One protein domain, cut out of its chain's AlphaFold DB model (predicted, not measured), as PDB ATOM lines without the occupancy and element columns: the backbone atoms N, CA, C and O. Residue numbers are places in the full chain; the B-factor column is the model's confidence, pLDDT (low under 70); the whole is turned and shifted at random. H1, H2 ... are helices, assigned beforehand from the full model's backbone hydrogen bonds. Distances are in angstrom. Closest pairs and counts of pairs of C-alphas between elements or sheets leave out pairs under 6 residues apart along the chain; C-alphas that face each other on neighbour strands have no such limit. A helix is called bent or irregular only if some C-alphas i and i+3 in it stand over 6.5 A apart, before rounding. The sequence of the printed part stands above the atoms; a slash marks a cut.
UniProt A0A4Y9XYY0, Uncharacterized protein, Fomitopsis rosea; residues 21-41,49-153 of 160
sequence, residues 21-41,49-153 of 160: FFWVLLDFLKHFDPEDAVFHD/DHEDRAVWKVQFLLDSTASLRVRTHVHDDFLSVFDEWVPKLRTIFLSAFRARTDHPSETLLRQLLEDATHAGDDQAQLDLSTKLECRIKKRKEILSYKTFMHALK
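Overview. This is residues 21 to 41 and 49 to 153 of the 160 residues of an uncharacterized protein of Fomitopsis rosea (UniProt A0A4Y9XYY0). The long kinked helix H4 is the backbone of an elongated model: the helical hairpin H5 and H6 runs out past its last residues, with H6 folding back to pack on H4, and H7 follows farther along H4. H1 and the last residues of H2 meet H4 too, with short H3 near by, while residues 49 to 55 stick out. The printed part has 126 residues, with seven named helices in the order H1 to H7 and no named strand, an all helix class. It is loose, with a radius of gyration of the C-alphas of 19.1 A and spans of 64 by 34 by 23 A.

Arrangement. H1, residues 21 to 31, touches H4, residues 76 to 101, opposite ways at a steep tilt of 40 degrees; the closest C-alphas, of Leu 29 and Phe 78, are 6.7 A apart. H4 is the hub, touching four other helices. H2, residues 50 to 62, touches H4 about perpendicular, at 85 degrees, with residues 61 to 62 alone; the closest C-alphas are those of Leu 61 and Leu 94, 5.5 A. H3, residues 64 to 71, and H2 touch only at the corner, with C-alphas 60 and 66 closest at 5.2 A. H5, residues 106 to 119, and H6, residues 122 to 142, form a hairpin, opposite ways at a shallow tilt of 18 degrees; the closest C-alphas, of Leu 113 and Gln 125, are 5.7 A apart. H6 touches H4 with residues 135 to 142 alone, at a shallow tilt of 11 degrees, opposite ways; C-alphas 96 and 139 are closest, at 5.2 A. H7, residues 145 to 152, touches H4 opposite ways at 37 degrees, only just steep; C-alphas 88 and 151 are closest, at 5.8 A. H5 and H7 are apart. Each O i to N i+4 pair is within hydrogen-bond range in H1, H3, H5, H6 and H7, against 8 of 9 in H2 and 18 of 22 in H4.

Along the chain. H1 begins at C-alpha 21 (90.409, -5.380, 127.379). H2 is 19.2 A long, H4 35.6 A, H5 19.8 A and H6 30.4 A. H4 has a kink of 38 degrees near residue 84 and is irregular, C-alphas 77 and 80 being 7.2 A apart. H7 ends at C-alpha 152 (98.686, -9.211, 135.766).

Size, cuts and confidence. The two farthest C-alphas, of Glu 35 and Gly 120, are 64.6 A apart. Residues 42 to 48 are not printed, and C-alphas 41 and 49 are 14.5 A apart across the cut. The links printed whole are tight. Residues 49 to 51 are under 70 in pLDDT.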
ATOM      1  N   PHE A  21      90.571  -4.651 126.124       92.69
ATOM      2  CA  PHE A  21      90.409  -5.380 127.379       92.69
ATOM      3  C   PHE A  21      90.601  -4.465 128.590       92.69
ATOM      4  O   PHE A  21      89.780  -4.488 129.502       92.69
ATOM      5  N   PHE A  22      91.648  -3.635 128.608       94.75
ATOM      6  CA  PHE A  22      91.899  -2.733 129.733       94.75
ATOM      7  C   PHE A  22      90.753  -1.743 129.955       94.75
ATOM      8  O   PHE A  22      90.339  -1.517 131.093       94.75
ATOM      9  N   TRP A  23      90.211  -1.177 128.877       92.94
ATOM     10  CA  TRP A  23      89.081  -0.258 128.981       92.94
ATOM     11  C   TRP A  23      87.789  -0.966 129.392       92.94
ATOM     12  O   TRP A  23      87.052  -0.414 130.199       92.94
ATOM     13  N   VAL A  24      87.543  -2.186 128.905       92.38
ATOM     14  CA  VAL A  24      86.402  -3.011 129.338       92.38
ATOM     15  C   VAL A  24      86.532  -3.410 130.808       92.38
ATOM     16  O   VAL A  24      85.546  -3.361 131.531       92.38
ATOM     17  N   LEU A  25      87.737  -3.741 131.281       94.75
ATOM     18  CA  LEU A  25      88.000  -4.009 132.696       94.75
ATOM     19  C   LEU A  25      87.642  -2.793 133.556       94.75
ATOM     20  O   LEU A  25      86.951  -2.941 134.556       94.75
ATOM     21  N   LEU A  26      88.089  -1.594 133.173       93.81
ATOM     22  CA  LEU A  26      87.743  -0.369 133.898       93.81
ATOM     23  C   LEU A  26      86.237  -0.098 133.890       93.81
ATOM     24  O   LEU A  26      85.696   0.328 134.906       93.81
ATOM     25  N   ASP A  27      85.580  -0.347 132.759       90.88
ATOM     26  CA  ASP A  27      84.138  -0.179 132.621       90.88
ATOM     27  C   ASP A  27      83.360  -1.175 133.490       90.88
ATOM     28  O   ASP A  27      82.415  -0.799 134.169       90.88
ATOM     29  N   PHE A  28      83.815  -2.425 133.562       93.56
ATOM     30  CA  PHE A  28      83.256  -3.420 134.471       93.56
ATOM     31  C   PHE A  28      83.433  -3.004 135.933       93.56
ATOM     32  O   PHE A  28      82.459  -2.928 136.674       93.56
ATOM     33  N   LEU A  29      84.666  -2.677 136.334       94.06
ATOM     34  CA  LEU A  29      84.995  -2.354 137.723       94.06
ATOM     35  C   LEU A  29      84.224  -1.141 138.254       94.06
ATOM     36  O   LEU A  29      83.966  -1.087 139.449       94.06
ATOM     37  N   LYS A  30      83.891  -0.168 137.395       89.31
ATOM     38  CA  LYS A  30      83.212   1.072 137.805       89.31
ATOM     39  C   LYS A  30      81.679   0.987 137.793       89.31
ATOM     40  O   LYS A  30      81.045   1.864 138.367       89.31
ATOM     41  N   HIS A  31      81.101   0.002 137.102       89.31
ATOM     42  CA  HIS A  31      79.652  -0.079 136.866       89.31
ATOM     43  C   HIS A  31      78.990  -1.321 137.449       89.31
ATOM     44  O   HIS A  31      77.797  -1.281 137.742       89.31
ATOM     45  N   PHE A  32      79.712  -2.441 137.505       92.38
ATOM     46  CA  PHE A  32      79.106  -3.719 137.836       92.38
ATOM     47  C   PHE A  32      78.860  -3.832 139.336       92.38
ATOM     48  O   PHE A  32      79.788  -3.740 140.143       92.38
ATOM     49  N   ASP A  33      77.605  -4.082 139.674       90.69
ATOM     50  CA  ASP A  33      77.144  -4.352 141.022       90.69
ATOM     51  C   ASP A  33      76.906  -5.860 141.187       90.69
ATOM     52  O   ASP A  33      76.017  -6.419 140.530       90.69
ATOM     53  N   PRO A  34      77.708  -6.549 142.015       92.81
ATOM     54  CA  PRO A  34      77.584  -7.986 142.192       92.81
ATOM     55  C   PRO A  34      76.371  -8.391 143.042       92.81
ATOM     56  O   PRO A  34      75.972  -9.553 142.946       92.81
ATOM     57  N   GLU A  35      75.783  -7.493 143.843       91.50
ATOM     58  CA  GLU A  35      74.638  -7.827 144.705       91.50
ATOM     59  C   GLU A  35      73.373  -8.058 143.871       91.50
ATOM     60  O   GLU A  35      72.681  -9.065 144.036       91.50
ATOM     61  N   ASP A  36      73.135  -7.159 142.915       90.06
ATOM     62  CA  ASP A  36      71.971  -7.188 142.026       90.06
ATOM     63  C   ASP A  36      72.287  -7.762 140.630       90.06
ATOM     64  O   ASP A  36      71.383  -7.973 139.818       90.06
ATOM     65  N   ALA A  37      73.564  -8.042 140.341       90.00
ATOM     66  CA  ALA A  37      74.067  -8.491 139.040       90.00
ATOM     67  C   ALA A  37      73.694  -7.547 137.877       90.00
ATOM     68  O   ALA A  37      73.371  -7.990 136.768       90.00
ATOM     69  N   VAL A  38      73.755  -6.236 138.125       90.69
ATOM     70  CA  VAL A  38      73.418  -5.177 137.160       90.69
ATOM     71  C   VAL A  38      74.613  -4.272 136.870       90.69
ATOM     72  O   VAL A  38      75.581  -4.221 137.622       90.69
ATOM     73  N   PHE A  39      74.541  -3.550 135.753       87.38
ATOM     74  CA  PHE A  39      75.459  -2.460 135.439       87.38
ATOM     75  C   PHE A  39      74.734  -1.140 135.669       87.38
ATOM     76  O   PHE A  39      73.711  -0.886 135.030       87.38
ATOM     77  N   HIS A  40      75.262  -0.320 136.571       84.25
ATOM     78  CA  HIS A  40      74.757   1.030 136.799       84.25
ATOM     79  C   HIS A  40      75.242   1.989 135.709       84.25
ATOM     80  O   HIS A  40      76.249   1.736 135.043       84.25
ATOM     81  N   ASP A  41      74.524   3.100 135.544       80.62
ATOM     82  CA  ASP A  41      74.961   4.193 134.678       80.62
ATOM     83  C   ASP A  41      76.322   4.735 135.131       80.62
ATOM     84  O   ASP A  41      76.669   4.703 136.314       80.62
ATOM     85  N   ASP A  49      79.110  10.510 123.703       57.28
ATOM     86  CA  ASP A  49      79.481  10.308 122.301       57.28
ATOM     87  C   ASP A  49      80.959   9.855 122.169       57.28
ATOM     88  O   ASP A  49      81.723   9.774 123.136       57.28
ATOM     89  N   HIS A  50      81.402   9.503 120.957       59.12
ATOM     90  CA  HIS A  50      82.722   8.890 120.727       59.12
ATOM     91  C   HIS A  50      83.940   9.788 121.038       59.12
ATOM     92  O   HIS A  50      84.968   9.269 121.482       59.12
ATOM     93  N   GLU A  51      83.862  11.097 120.785       59.97
ATOM     94  CA  GLU A  51      84.983  12.052 120.932       59.97
ATOM     95  C   GLU A  51      85.368  12.263 122.404       59.97
ATOM     96  O   GLU A  51      86.528  12.175 122.814       59.97
ATOM     97  N   ASP A  52      84.330  12.383 123.204       74.00
ATOM     98  CA  ASP A  52      84.283  12.449 124.648       74.00
ATOM     99  C   ASP A  52      85.046  11.268 125.300       74.00
ATOM    100  O   ASP A  52      85.944  11.442 126.137       74.00
ATOM    101  N   ARG A  53      84.826  10.038 124.821       76.62
ATOM    102  CA  ARG A  53      85.550   8.852 125.321       76.62
ATOM    103  C   ARG A  53      87.058   8.912 125.077       76.62
ATOM    104  O   ARG A  53      87.829   8.417 125.901       76.62
ATOM    105  N   ALA A  54      87.501   9.476 123.954       81.75
ATOM    106  CA  ALA A  54      88.929   9.573 123.648       81.75
ATOM    107  C   ALA A  54      89.636  10.553 124.596       81.75
ATOM    108  O   ALA A  54      90.714  10.241 125.113       81.75
ATOM    109  N   VAL A  55      89.004  11.696 124.880       84.56
ATOM    110  CA  VAL A  55      89.510  12.693 125.836       84.56
ATOM    111  C   VAL A  55      89.619  12.090 127.233       84.56
ATOM    112  O   VAL A  55      90.671  12.205 127.869       84.56
ATOM    113  N   TRP A  56      88.579  11.387 127.685       85.88
ATOM    114  CA  TRP A  56      88.582  10.746 128.998       85.88
ATOM    115  C   TRP A  56      89.709   9.718 129.141       85.88
ATOM    116  O   TRP A  56      90.428   9.736 130.137       85.88
ATOM    117  N   LYS A  57      89.936   8.863 128.133       89.88
ATOM    118  CA  LYS A  57      91.034   7.878 128.159       89.88
ATOM    119  C   LYS A  57      92.394   8.549 128.332       89.88
ATOM    120  O   LYS A  57      93.208   8.105 129.143       89.88
ATOM    121  N   VAL A  58      92.634   9.639 127.603       90.31
ATOM    122  CA  VAL A  58      93.876  10.418 127.719       90.31
ATOM    123  C   VAL A  58      94.001  11.035 129.113       90.31
ATOM    124  O   VAL A  58      95.054  10.912 129.738       90.31
ATOM    125  N   GLN A  59      92.931  11.641 129.635       89.81
ATOM    126  CA  GLN A  59      92.913  12.191 130.993       89.81
ATOM    127  C   GLN A  59      93.178  11.112 132.040       89.81
ATOM    128  O   GLN A  59      94.034  11.302 132.898       89.81
ATOM    129  N   PHE A  60      92.533   9.950 131.937       91.94
ATOM    130  CA  PHE A  60      92.757   8.825 132.836       91.94
ATOM    131  C   PHE A  60      94.230   8.393 132.842       91.94
ATOM    132  O   PHE A  60      94.817   8.187 133.910       91.94
ATOM    133  N   LEU A  61      94.867   8.289 131.671       93.88
ATOM    134  CA  LEU A  61      96.283   7.920 131.573       93.88
ATOM    135  C   LEU A  61      97.215   8.988 132.164       93.88
ATOM    136  O   LEU A  61      98.215   8.634 132.789       93.88
ATOM    137  N   LEU A  62      96.906  10.274 131.990       92.00
ATOM    138  CA  LEU A  62      97.788  11.379 132.381       92.00
ATOM    139  C   LEU A  62      97.576  11.868 133.822       92.00
ATOM    140  O   LEU A  62      98.547  12.247 134.476       92.00
ATOM    141  N   ASP A  63      96.350  11.823 134.341       90.44
ATOM    142  CA  ASP A  63      95.972  12.357 135.652       90.44
ATOM    143  C   ASP A  63      95.722  11.231 136.664       90.44
ATOM    144  O   ASP A  63      94.800  10.423 136.536       90.44
ATOM    145  N   SER A  64      96.559  11.158 137.702       87.06
ATOM    146  CA  SER A  64      96.385  10.188 138.792       87.06
ATOM    147  C   SER A  64      95.083  10.396 139.565       87.06
ATOM    148  O   SER A  64      94.536   9.432 140.097       87.06
ATOM    149  N   THR A  65      94.561  11.622 139.599       89.50
ATOM    150  CA  THR A  65      93.300  11.956 140.273       89.50
ATOM    151  C   THR A  65      92.119  11.283 139.584       89.50
ATOM    152  O   THR A  65      91.250  10.737 140.261       89.50
ATOM    153  N   ALA A  66      92.112  11.239 138.249       87.69
ATOM    154  CA  ALA A  66      91.108  10.505 137.481       87.69
ATOM    155  C   ALA A  66      91.100   9.006 137.835       87.69
ATOM    156  O   ALA A  66      90.036   8.428 138.045       87.69
ATOM    157  N   SER A  67      92.275   8.389 138.005       88.19
ATOM    158  CA  SER A  67      92.371   6.991 138.451       88.19
ATOM    159  C   SER A  67      91.828   6.787 139.868       88.19
ATOM    160  O   SER A  67      91.143   5.799 140.117       88.19
ATOM    161  N   LEU A  68      92.113   7.708 140.794       89.69
ATOM    162  CA  LEU A  68      91.585   7.640 142.161       89.69
ATOM    163  C   LEU A  68      90.063   7.810 142.193       89.69
ATOM    164  O   LEU A  68      89.401   7.138 142.973       89.69
ATOM    165  N   ARG A  69      89.503   8.655 141.322       89.75
ATOM    166  CA  ARG A  69      88.050   8.814 141.175       89.75
ATOM    167  C   ARG A  69      87.371   7.540 140.689       89.75
ATOM    168  O   ARG A  69      86.315   7.208 141.207       89.75
ATOM    169  N   VAL A  70      87.964   6.801 139.749       90.56
ATOM    170  CA  VAL A  70      87.415   5.487 139.363       90.56
ATOM    171  C   VAL A  70      87.404   4.549 140.565       90.56
ATOM    172  O   VAL A  70      86.377   3.943 140.841       90.56
ATOM    173  N   ARG A  71      88.496   4.505 141.339       94.12
ATOM    174  CA  ARG A  71      88.604   3.642 142.523       94.12
ATOM    175  C   ARG A  71      87.461   3.835 143.524       94.12
ATOM    176  O   ARG A  71      87.033   2.860 144.121       94.12
ATOM    177  N   THR A  72      86.964   5.061 143.725       92.62
ATOM    178  CA  THR A  72      85.874   5.320 144.691       92.62
ATOM    179  C   THR A  72      84.518   4.754 144.272       92.62
ATOM    180  O   THR A  72      83.591   4.804 145.069       92.62
ATOM    181  N   HIS A  73      84.394   4.270 143.036       90.62
ATOM    182  CA  HIS A  73      83.171   3.686 142.482       90.62
ATOM    183  C   HIS A  73      83.285   2.169 142.296       90.62
ATOM    184  O   HIS A  73      82.344   1.535 141.838       90.62
ATOM    185  N   VAL A  74      84.442   1.588 142.622       94.25
ATOM    186  CA  VAL A  74      84.653   0.146 142.527       94.25
ATOM    187  C   VAL A  74      84.052  -0.521 143.752       94.25
ATOM    188  O   VAL A  74      84.370  -0.136 144.876       94.25
ATOM    189  N   HIS A  75      83.217  -1.534 143.524       94.88
ATOM    190  CA  HIS A  75      82.665  -2.360 144.593       94.88
ATOM    191  C   HIS A  75      83.782  -3.044 145.401       94.88
ATOM    192  O   HIS A  75      84.798  -3.462 144.834       94.88
ATOM    193  N   ASP A  76      83.581  -3.205 146.710       95.62
ATOM    194  CA  ASP A  76      84.603  -3.712 147.638       95.62
ATOM    195  C   ASP A  76      85.183  -5.071 147.206       95.62
ATOM    196  O   ASP A  76      86.401  -5.268 147.241       95.62
ATOM    197  N   ASP A  77      84.336  -5.967 146.686       96.06
ATOM    198  CA  ASP A  77      84.737  -7.284 146.161       96.06
ATOM    199  C   ASP A  77      85.776  -7.212 145.030       96.06
ATOM    200  O   ASP A  77      86.584  -8.130 144.855       96.06
ATOM    201  N   PHE A  78      85.800  -6.113 144.273       96.38
ATOM    202  CA  PHE A  78      86.707  -5.922 143.143       96.38
ATOM    203  C   PHE A  78      87.852  -4.947 143.429       96.38
ATOM    204  O   PHE A  78      88.725  -4.769 142.570       96.38
ATOM    205  N   LEU A  79      87.921  -4.349 144.626       95.94
ATOM    206  CA  LEU A  79      89.005  -3.426 144.986       95.94
ATOM    207  C   LEU A  79      90.382  -4.081 144.877       95.94
ATOM    208  O   LEU A  79      91.329  -3.439 144.433       95.94
ATOM    209  N   SER A  80      90.490  -5.367 145.221       96.00
ATOM    210  CA  SER A  80      91.743  -6.120 145.088       96.00
ATOM    211  C   SER A  80      92.227  -6.188 143.634       96.00
ATOM    212  O   SER A  80      93.403  -5.940 143.359       96.00
ATOM    213  N   VAL A  81      91.312  -6.440 142.692       95.25
ATOM    214  CA  VAL A  81      91.597  -6.456 141.251       95.25
ATOM    215  C   VAL A  81      91.988  -5.062 140.778       95.25
ATOM    216  O   VAL A  81      92.990  -4.910 140.075       95.25
ATOM    217  N   PHE A  82      91.243  -4.033 141.191       96.06
ATOM    218  CA  PHE A  82      91.562  -2.655 140.833       96.06
ATOM    219  C   PHE A  82      92.963  -2.266 141.318       96.06
ATOM    220  O   PHE A  82      93.810  -1.887 140.508       96.06
ATOM    221  N   ASP A  83      93.227  -2.407 142.616       95.56
ATOM    222  CA  ASP A  83      94.473  -1.977 143.253       95.56
ATOM    223  C   ASP A  83      95.688  -2.759 142.729       95.56
ATOM    224  O   ASP A  83      96.788  -2.205 142.628       95.56
ATOM    225  N   GLU A  84      95.509  -4.025 142.335       95.62
ATOM    226  CA  GLU A  84      96.606  -4.836 141.815       95.62
ATOM    227  C   GLU A  84      96.863  -4.649 140.312       95.62
ATOM    228  O   GLU A  84      98.031  -4.641 139.891       95.62
ATOM    229  N   TRP A  85      95.814  -4.569 139.489       96.44
ATOM    230  CA  TRP A  85      95.938  -4.617 138.027       96.44
ATOM    231  C   TRP A  85      95.980  -3.222 137.413       96.44
ATOM    232  O   TRP A  85      96.865  -2.931 136.599       96.44
ATOM    233  N   VAL A  86      95.063  -2.337 137.811       96.06
ATOM    234  CA  VAL A  86      94.843  -1.053 137.128       96.06
ATOM    235  C   VAL A  86      96.086  -0.155 137.154       96.06
ATOM    236  O   VAL A  86      96.472   0.309 136.080       96.06
ATOM    237  N   PRO A  87      96.793   0.062 138.282       95.31
ATOM    238  CA  PRO A  87      97.991   0.906 138.297       95.31
ATOM    239  C   PRO A  87      99.106   0.412 137.367       95.31
ATOM    240  O   PRO A  87      99.771   1.212 136.697       95.31
ATOM    241  N   LYS A  88      99.309  -0.908 137.296       96.00
ATOM    242  CA  LYS A  88     100.355  -1.517 136.464       96.00
ATOM    243  C   LYS A  88     100.004  -1.413 134.986       96.00
ATOM    244  O   LYS A  88     100.830  -0.953 134.197       96.00
ATOM    245  N   LEU A  89      98.772  -1.769 134.623       96.06
ATOM    246  CA  LEU A  89      98.288  -1.647 133.251       96.06
ATOM    247  C   LEU A  89      98.296  -0.185 132.794       96.06
ATOM    248  O   LEU A  89      98.859   0.124 131.744       96.06
ATOM    249  N   ARG A  90      97.791   0.740 133.620       95.88
ATOM    250  CA  ARG A  90      97.827   2.187 133.356       95.88
ATOM    251  C   ARG A  90      99.246   2.678 133.073       95.88
ATOM    252  O   ARG A  90      99.440   3.467 132.156       95.88
ATOM    253  N   THR A  91     100.240   2.191 133.814       95.75
ATOM    254  CA  THR A  91     101.653   2.546 133.595       95.75
ATOM    255  C   THR A  91     102.163   2.063 132.233       95.75
ATOM    256  O   THR A  91     102.863   2.810 131.542       95.75
ATOM    257  N   ILE A  92     101.790   0.848 131.814       95.19
ATOM    258  CA  ILE A  92     102.135   0.300 130.491       95.19
ATOM    259  C   ILE A  92     101.492   1.137 129.383       95.19
ATOM    260  O   ILE A  92     102.201   1.608 128.491       95.19
ATOM    261  N   PHE A  93     100.180   1.381 129.458       95.31
ATOM    262  CA  PHE A  93      99.466   2.167 128.448       95.31
ATOM    263  C   PHE A  93      99.956   3.613 128.387       95.31
ATOM    264  O   PHE A  93     100.160   4.134 127.294       95.31
ATOM    265  N   LEU A  94     100.242   4.247 129.528       95.31
ATOM    266  CA  LEU A  94     100.842   5.582 129.564       95.31
ATOM    267  C   LEU A  94     102.221   5.603 128.887       95.31
ATOM    268  O   LEU A  94     102.535   6.527 128.139       95.31
ATOM    269  N   SER A  95     103.045   4.583 129.128       95.12
ATOM    270  CA  SER A  95     104.375   4.479 128.520       95.12
ATOM    271  C   SER A  95     104.290   4.258 127.006       95.12
ATOM    272  O   SER A  95     105.032   4.888 126.250       95.12
ATOM    273  N   ALA A  96     103.360   3.414 126.548       93.62
ATOM    274  CA  ALA A  96     103.106   3.176 125.129       93.62
ATOM    275  C   ALA A  96     102.544   4.425 124.431       93.62
ATOM    276  O   ALA A  96     102.985   4.774 123.333       93.62
ATOM    277  N   PHE A  97     101.632   5.138 125.099       93.19
ATOM    278  CA  PHE A  97     101.097   6.419 124.646       93.19
ATOM    279  C   PHE A  97     102.220   7.442 124.446       93.19
ATOM    280  O   PHE A  97     102.374   7.959 123.342       93.19
ATOM    281  N   ARG A  98     103.079   7.649 125.454       93.94
ATOM    282  CA  ARG A  98     104.239   8.555 125.356       93.94
ATOM    283  C   ARG A  98     105.198   8.153 124.236       93.94
ATOM    284  O   ARG A  98     105.592   8.996 123.438       93.94
ATOM    285  N   ALA A  99     105.500   6.862 124.081       92.38
ATOM    286  CA  ALA A  99     106.342   6.390 122.978       92.38
ATOM    287  C   ALA A  99     105.775   6.754 121.587       92.38
ATOM    288  O   ALA A  99     106.552   7.036 120.667       92.38
ATOM    289  N   ARG A 100     104.443   6.810 121.444       90.50
ATOM    290  CA  ARG A 100     103.761   7.262 120.221       90.50
ATOM    291  C   ARG A 100     103.767   8.789 120.070       90.50
ATOM    292  O   ARG A 100     103.952   9.282 118.955       90.50
ATOM    293  N   THR A 101     103.537   9.535 121.151       92.88
ATOM    294  CA  THR A 101     103.238  10.980 121.102       92.88
ATOM    295  C   THR A 101     104.425  11.900 121.374       92.88
ATOM    296  O   THR A 101     104.391  13.050 120.940       92.88
ATOM    297  N   ASP A 102     105.465  11.434 122.065       92.50
ATOM    298  CA  ASP A 102     106.637  12.249 122.410       92.50
ATOM    299  C   ASP A 102     107.337  12.756 121.151       92.50
ATOM    300  O   ASP A 102     107.456  12.020 120.174       92.50
ATOM    301  N   HIS A 103     107.863  13.980 121.173       89.31
ATOM    302  CA  HIS A 103     108.470  14.591 119.992       89.31
ATOM    303  C   HIS A 103     109.787  13.896 119.564       89.31
ATOM    304  O   HIS A 103     110.619  13.587 120.421       89.31
ATOM    305  N   PRO A 104     110.018  13.652 118.256       91.00
ATOM    306  CA  PRO A 104     109.036  13.732 117.170       91.00
ATOM    307  C   PRO A 104     108.014  12.584 117.255       91.00
ATOM    308  O   PRO A 104     108.409  11.425 117.359       91.00
ATOM    309  N   SER A 105     106.714  12.897 117.204       94.19
ATOM    310  CA  SER A 105     105.644  11.894 117.328       94.19
ATOM    311  C   SER A 105     105.584  10.965 116.110       94.19
ATOM    312  O   SER A 105     106.033  11.330 115.024       94.19
ATOM    313  N   GLU A 106     104.986   9.778 116.256       92.69
ATOM    314  CA  GLU A 106     104.766   8.870 115.115       92.69
ATOM    315  C   GLU A 106     103.956   9.549 113.997       92.69
ATOM    316  O   GLU A 106     104.281   9.383 112.826       92.69
ATOM    317  N   THR A 107     102.940  10.347 114.346       93.38
ATOM    318  CA  THR A 107     102.146  11.118 113.373       93.38
ATOM    319  C   THR A 107     103.008  12.120 112.613       93.38
ATOM    320  O   THR A 107     102.923  12.190 111.391       93.38
ATOM    321  N   LEU A 108     103.876  12.858 113.315       93.81
ATOM    322  CA  LEU A 108     104.782  13.808 112.674       93.81
ATOM    323  C   LEU A 108     105.776  13.090 111.753       93.81
ATOM    324  O   LEU A 108     105.989  13.531 110.632       93.81
ATOM    325  N   LEU A 109     106.358  11.973 112.195       94.00
ATOM    326  CA  LEU A 109     107.279  11.187 111.368       94.00
ATOM    327  C   LEU A 109     106.601  10.647 110.104       94.00
ATOM    328  O   LEU A 109     107.223  10.645 109.048       94.00
ATOM    329  N   ARG A 110     105.335  10.217 110.196       94.81
ATOM    330  CA  ARG A 110     104.548   9.783 109.030       94.81
ATOM    331  C   ARG A 110     104.301  10.929 108.058       94.81
ATOM    332  O   ARG A 110     104.537  10.739 106.872       94.81
ATOM    333  N   GLN A 111     103.912  12.101 108.559       95.38
ATOM    334  CA  GLN A 111     103.727  13.287 107.720       95.38
ATOM    335  C   GLN A 111     105.027  13.662 106.999       95.38
ATOM    336  O   GLN A 111     105.042  13.797 105.783       95.38
ATOM    337  N   LEU A 112     106.140  13.740 107.735       95.69
ATOM    338  CA  LEU A 112     107.446  14.058 107.154       95.69
ATOM    339  C   LEU A 112     107.887  13.016 106.118       95.69
ATOM    340  O   LEU A 112     108.505  13.370 105.118       95.69
ATOM    341  N   LEU A 113     107.592  11.731 106.348       94.94
ATOM    342  CA  LEU A 113     107.901  10.662 105.397       94.94
ATOM    343  C   LEU A 113     107.076  10.807 104.114       94.94
ATOM    344  O   LEU A 113     107.610  10.617 103.020       94.94
ATOM    345  N   GLU A 114     105.793  11.148 104.230       94.44
ATOM    346  CA  GLU A 114     104.942  11.451 103.077       94.44
ATOM    347  C   GLU A 114     105.482  12.654 102.301       94.44
ATOM    348  O   GLU A 114     105.616  12.565 101.080       94.44
ATOM    349  N   ASP A 115     105.872  13.729 102.983       95.81
ATOM    350  CA  ASP A 115     106.446  14.920 102.351       95.81
ATOM    351  C   ASP A 115     107.762  14.589 101.612       95.81
ATOM    352  O   ASP A 115     107.933  14.964 100.450       95.81
ATOM    353  N   ALA A 116     108.658  13.809 102.232       95.25
ATOM    354  CA  ALA A 116     109.909  13.349 101.615       95.25
ATOM    355  C   ALA A 116     109.670  12.440 100.396       95.25
ATOM    356  O   ALA A 116     110.398  12.518  99.404       95.25
ATOM    357  N   THR A 117     108.622  11.611 100.449       94.38
ATOM    358  CA  THR A 117     108.205  10.762  99.322       94.38
ATOM    359  C   THR A 117     107.732  11.611  98.143       94.38
ATOM    360  O   THR A 117     108.143  11.373  97.010       94.38
ATOM    361  N   HIS A 118     106.905  12.631  98.394       96.19
ATOM    362  CA  HIS A 118     106.437  13.544  97.347       96.19
ATOM    363  C   HIS A 118     107.571  14.388  96.752       96.19
ATOM    364  O   HIS A 118     107.536  14.705  95.565       96.19
ATOM    365  N   ALA A 119     108.579  14.732  97.557       95.75
ATOM    366  CA  ALA A 119     109.756  15.472  97.111       95.75
ATOM    367  C   ALA A 119     110.778  14.613  96.339       95.75
ATOM    368  O   ALA A 119     111.682  15.174  95.721       95.75
ATOM    369  N   GLY A 120     110.658  13.279  96.366       96.31
ATOM    370  CA  GLY A 120     111.646  12.369  95.776       96.31
ATOM    371  C   GLY A 120     112.990  12.363  96.515       96.31
ATOM    372  O   GLY A 120     114.024  12.113  95.902       96.31
ATOM    373  N   ASP A 121     112.993  12.678  97.814       97.00
ATOM    374  CA  ASP A 121     114.203  12.678  98.644       97.00
ATOM    375  C   ASP A 121     114.417  11.291  99.268       97.00
ATOM    376  O   ASP A 121     113.897  10.979 100.345       97.00
ATOM    377  N   ASP A 122     115.156  10.434  98.565       95.81
ATOM    378  CA  ASP A 122     115.394   9.043  98.969       95.81
ATOM    379  C   ASP A 122     116.159   8.927 100.300       95.81
ATOM    380  O   ASP A 122     115.907   8.011 101.089       95.81
ATOM    381  N   GLN A 123     117.067   9.866 100.589       96.38
ATOM    382  CA  GLN A 123     117.838   9.851 101.834       96.38
ATOM    383  C   GLN A 123     116.946  10.207 103.026       96.38
ATOM    384  O   GLN A 123     116.954   9.500 104.039       96.38
ATOM    385  N   ALA A 124     116.131  11.259 102.899       95.31
ATOM    386  CA  ALA A 124     115.181  11.627 103.943       95.31
ATOM    387  C   ALA A 124     114.140  10.523 104.175       95.31
ATOM    388  O   ALA A 124     113.806  10.234 105.327       95.31
ATOM    389  N   GLN A 125     113.666   9.864 103.112       95.38
ATOM    390  CA  GLN A 125     112.752   8.726 103.226       95.38
ATOM    391  C   GLN A 125     113.354   7.584 104.053       95.38
ATOM    392  O   GLN A 125     112.684   7.079 104.958       95.38
ATOM    393  N   LEU A 126     114.608   7.201 103.788       94.69
ATOM    394  CA  LEU A 126     115.297   6.140 104.531       94.69
ATOM    395  C   LEU A 126     115.503   6.506 106.010       94.69
ATOM    396  O   LEU A 126     115.276   5.686 106.905       94.69
ATOM    397  N   ASP A 127     115.904   7.746 106.283       96.12
ATOM    398  CA  ASP A 127     116.134   8.208 107.653       96.12
ATOM    399  C   ASP A 127     114.825   8.274 108.457       96.12
ATOM    400  O   ASP A 127     114.783   7.904 109.638       96.12
ATOM    401  N   LEU A 128     113.741   8.746 107.836       95.25
ATOM    402  CA  LEU A 128     112.427   8.868 108.468       95.25
ATOM    403  C   LEU A 128     111.759   7.506 108.671       95.25
ATOM    404  O   LEU A 128     111.190   7.280 109.744       95.25
ATOM    405  N   SER A 129     111.864   6.591 107.703       94.38
ATOM    406  CA  SER A 129     111.340   5.227 107.834       94.38
ATOM    407  C   SER A 129     112.034   4.481 108.975       94.38
ATOM    408  O   SER A 129     111.354   3.970 109.864       94.38
ATOM    409  N   THR A 130     113.365   4.553 109.055       93.88
ATOM    410  CA  THR A 130     114.152   3.941 110.140       93.88
ATOM    411  C   THR A 130     113.753   4.494 111.515       93.88
ATOM    412  O   THR A 130     113.574   3.743 112.482       93.88
ATOM    413  N   LYS A 131     113.569   5.819 111.631       94.31
ATOM    414  CA  LYS A 131     113.110   6.457 112.881       94.31
ATOM    415  C   LYS A 131     111.705   6.000 113.271       94.31
ATOM    416  O   LYS A 131     111.459   5.727 114.450       94.31
ATOM    417  N   LEU A 132     110.795   5.923 112.302       93.00
ATOM    418  CA  LEU A 132     109.422   5.478 112.519       93.00
ATOM    419  C   LEU A 132     109.377   4.005 112.953       93.00
ATOM    420  O   LEU A 132     108.713   3.684 113.939       93.00
ATOM    421  N   GLU A 133     110.130   3.127 112.289       92.31
ATOM    422  CA  GLU A 133     110.242   1.706 112.639       92.31
ATOM    423  C   GLU A 133     110.784   1.502 114.054       92.31
ATOM    424  O   GLU A 133     110.201   0.749 114.838       92.31
ATOM    425  N   CYS A 134     111.853   2.214 114.420       91.81
ATOM    426  CA  CYS A 134     112.426   2.154 115.764       91.81
ATOM    427  C   CYS A 134     111.397   2.547 116.839       91.81
ATOM    428  O   CYS A 134     111.287   1.883 117.875       91.81
ATOM    429  N   ARG A 135     110.581   3.579 116.581       90.75
ATOM    430  CA  ARG A 135     109.502   3.981 117.498       90.75
ATOM    431  C   ARG A 135     108.390   2.949 117.600       90.75
ATOM    432  O   ARG A 135     108.011   2.593 118.715       90.75
ATOM    433  N   ILE A 136     107.907   2.441 116.466       90.25
ATOM    434  CA  ILE A 136     106.874   1.400 116.442       90.25
ATOM    435  C   ILE A 136     107.367   0.164 117.200       90.25
ATOM    436  O   ILE A 136     106.629  -0.385 118.018       90.25
ATOM    437  N   LYS A 137     108.625  -0.241 116.990       90.25
ATOM    438  CA  LYS A 137     109.247  -1.359 117.705       90.25
ATOM    439  C   LYS A 137     109.286  -1.109 119.212       90.25
ATOM    440  O   LYS A 137     108.781  -1.935 119.965       90.25
ATOM    441  N   LYS A 138     109.790   0.048 119.650       90.81
ATOM    442  CA  LYS A 138     109.824   0.423 121.074       90.81
ATOM    443  C   LYS A 138     108.428   0.399 121.706       90.81
ATOM    444  O   LYS A 138     108.265  -0.099 122.816       90.81
ATOM    445  N   ARG A 139     107.407   0.905 121.009       92.44
ATOM    446  CA  ARG A 139     106.017   0.863 121.490       92.44
ATOM    447  C   ARG A 139     105.494  -0.571 121.614       92.44
ATOM    448  O   ARG A 139     104.898  -0.889 122.640       92.44
ATOM    449  N   LYS A 140     105.760  -1.433 120.625       88.44
ATOM    450  CA  LYS A 140     105.393  -2.864 120.653       88.44
ATOM    451  C   LYS A 140     106.125  -3.641 121.755       88.44
ATOM    452  O   LYS A 140     105.565  -4.580 122.303       88.44
ATOM    453  N   GLU A 141     107.348  -3.251 122.111       89.56
ATOM    454  CA  GLU A 141     108.078  -3.827 123.250       89.56
ATOM    455  C   GLU A 141     107.463  -3.416 124.596       89.56
ATOM    456  O   GLU A 141     107.375  -4.235 125.510       89.56
ATOM    457  N   ILE A 142     106.999  -2.166 124.714       92.44
ATOM    458  CA  ILE A 142     106.310  -1.672 125.914       92.44
ATOM    459  C   ILE A 142     104.956  -2.371 126.083       92.44
ATOM    460  O   ILE A 142     104.675  -2.919 127.151       92.44
ATOM    461  N   LEU A 143     104.127  -2.366 125.037       90.69
ATOM    462  CA  LEU A 143     102.787  -2.951 125.030       90.69
ATOM    463  C   LEU A 143     102.770  -4.220 124.173       90.69
ATOM    464  O   LEU A 143     102.437  -4.209 122.991       90.69
ATOM    465  N   SER A 144     103.137  -5.323 124.819       89.44
ATOM    466  CA  SER A 144     103.106  -6.676 124.274       89.44
ATOM    467  C   SER A 144     102.228  -7.563 125.154       89.44
ATOM    468  O   SER A 144     102.024  -7.268 126.332       89.44
ATOM    469  N   TYR A 145     101.768  -8.697 124.622       87.56
ATOM    470  CA  TYR A 145     101.072  -9.706 125.429       87.56
ATOM    471  C   TYR A 145     101.902 -10.117 126.652       87.56
ATOM    472  O   TYR A 145     101.401 -10.167 127.769       87.56
ATOM    473  N   LYS A 146     103.214 -10.302 126.468       88.06
ATOM    474  CA  LYS A 146     104.130 -10.670 127.550       88.06
ATOM    475  C   LYS A 146     104.180  -9.622 128.662       88.06
ATOM    476  O   LYS A 146     104.084  -9.979 129.834       88.06
ATOM    477  N   THR A 147     104.354  -8.345 128.317       90.81
ATOM    478  CA  THR A 147     104.408  -7.269 129.321       90.81
ATOM    479  C   THR A 147     103.060  -7.083 130.010       90.81
ATOM    480  O   THR A 147     103.026  -6.862 131.221       90.81
ATOM    481  N   PHE A 148     101.965  -7.258 129.269       91.81
ATOM    482  CA  PHE A 148     100.604  -7.215 129.790       91.81
ATOM    483  C   PHE A 148     100.333  -8.337 130.804       91.81
ATOM    484  O   PHE A 148      99.989  -8.062 131.951       91.81
ATOM    485  N   MET A 149     100.571  -9.597 130.436       90.06
ATOM    486  CA  MET A 149     100.355 -10.747 131.323       90.06
ATOM    487  C   MET A 149     101.265 -10.708 132.553       90.06
ATOM    488  O   MET A 149     100.822 -10.993 133.665       90.06
ATOM    489  N   HIS A 150     102.514 -10.264 132.387       91.25
ATOM    490  CA  HIS A 150     103.426 -10.063 133.511       91.25
ATOM    491  C   HIS A 150     102.907  -9.007 134.501       91.25
ATOM    492  O   HIS A 150     103.016  -9.198 135.712       91.25
ATOM    493  N   ALA A 151     102.294  -7.916 134.021       92.25
ATOM    494  CA  ALA A 151     101.657  -6.936 134.901       92.25
ATOM    495  C   ALA A 151     100.513  -7.553 135.720       92.25
ATOM    496  O   ALA A 151     100.373  -7.251 136.909       92.25
ATOM    497  N   LEU A 152      99.757  -8.465 135.108       91.38
ATOM    498  CA  LEU A 152      98.686  -9.211 135.766       91.38
ATOM    499  C   LEU A 152      99.176 -10.360 136.658       91.38
ATOM    500  O   LEU A 152      98.368 -10.954 137.363       91.38
ATOM    501  N   LYS A 153     100.480 -10.684 136.640       89.88
ATOM    502  CA  LYS A 153     101.045 -11.920 137.217       89.88
ATOM    503  C   LYS A 153     100.340 -13.189 136.713       89.88
ATOM    504  O   LYS A 153     100.298 -14.200 137.411       89.88
TER     505      LYS A 153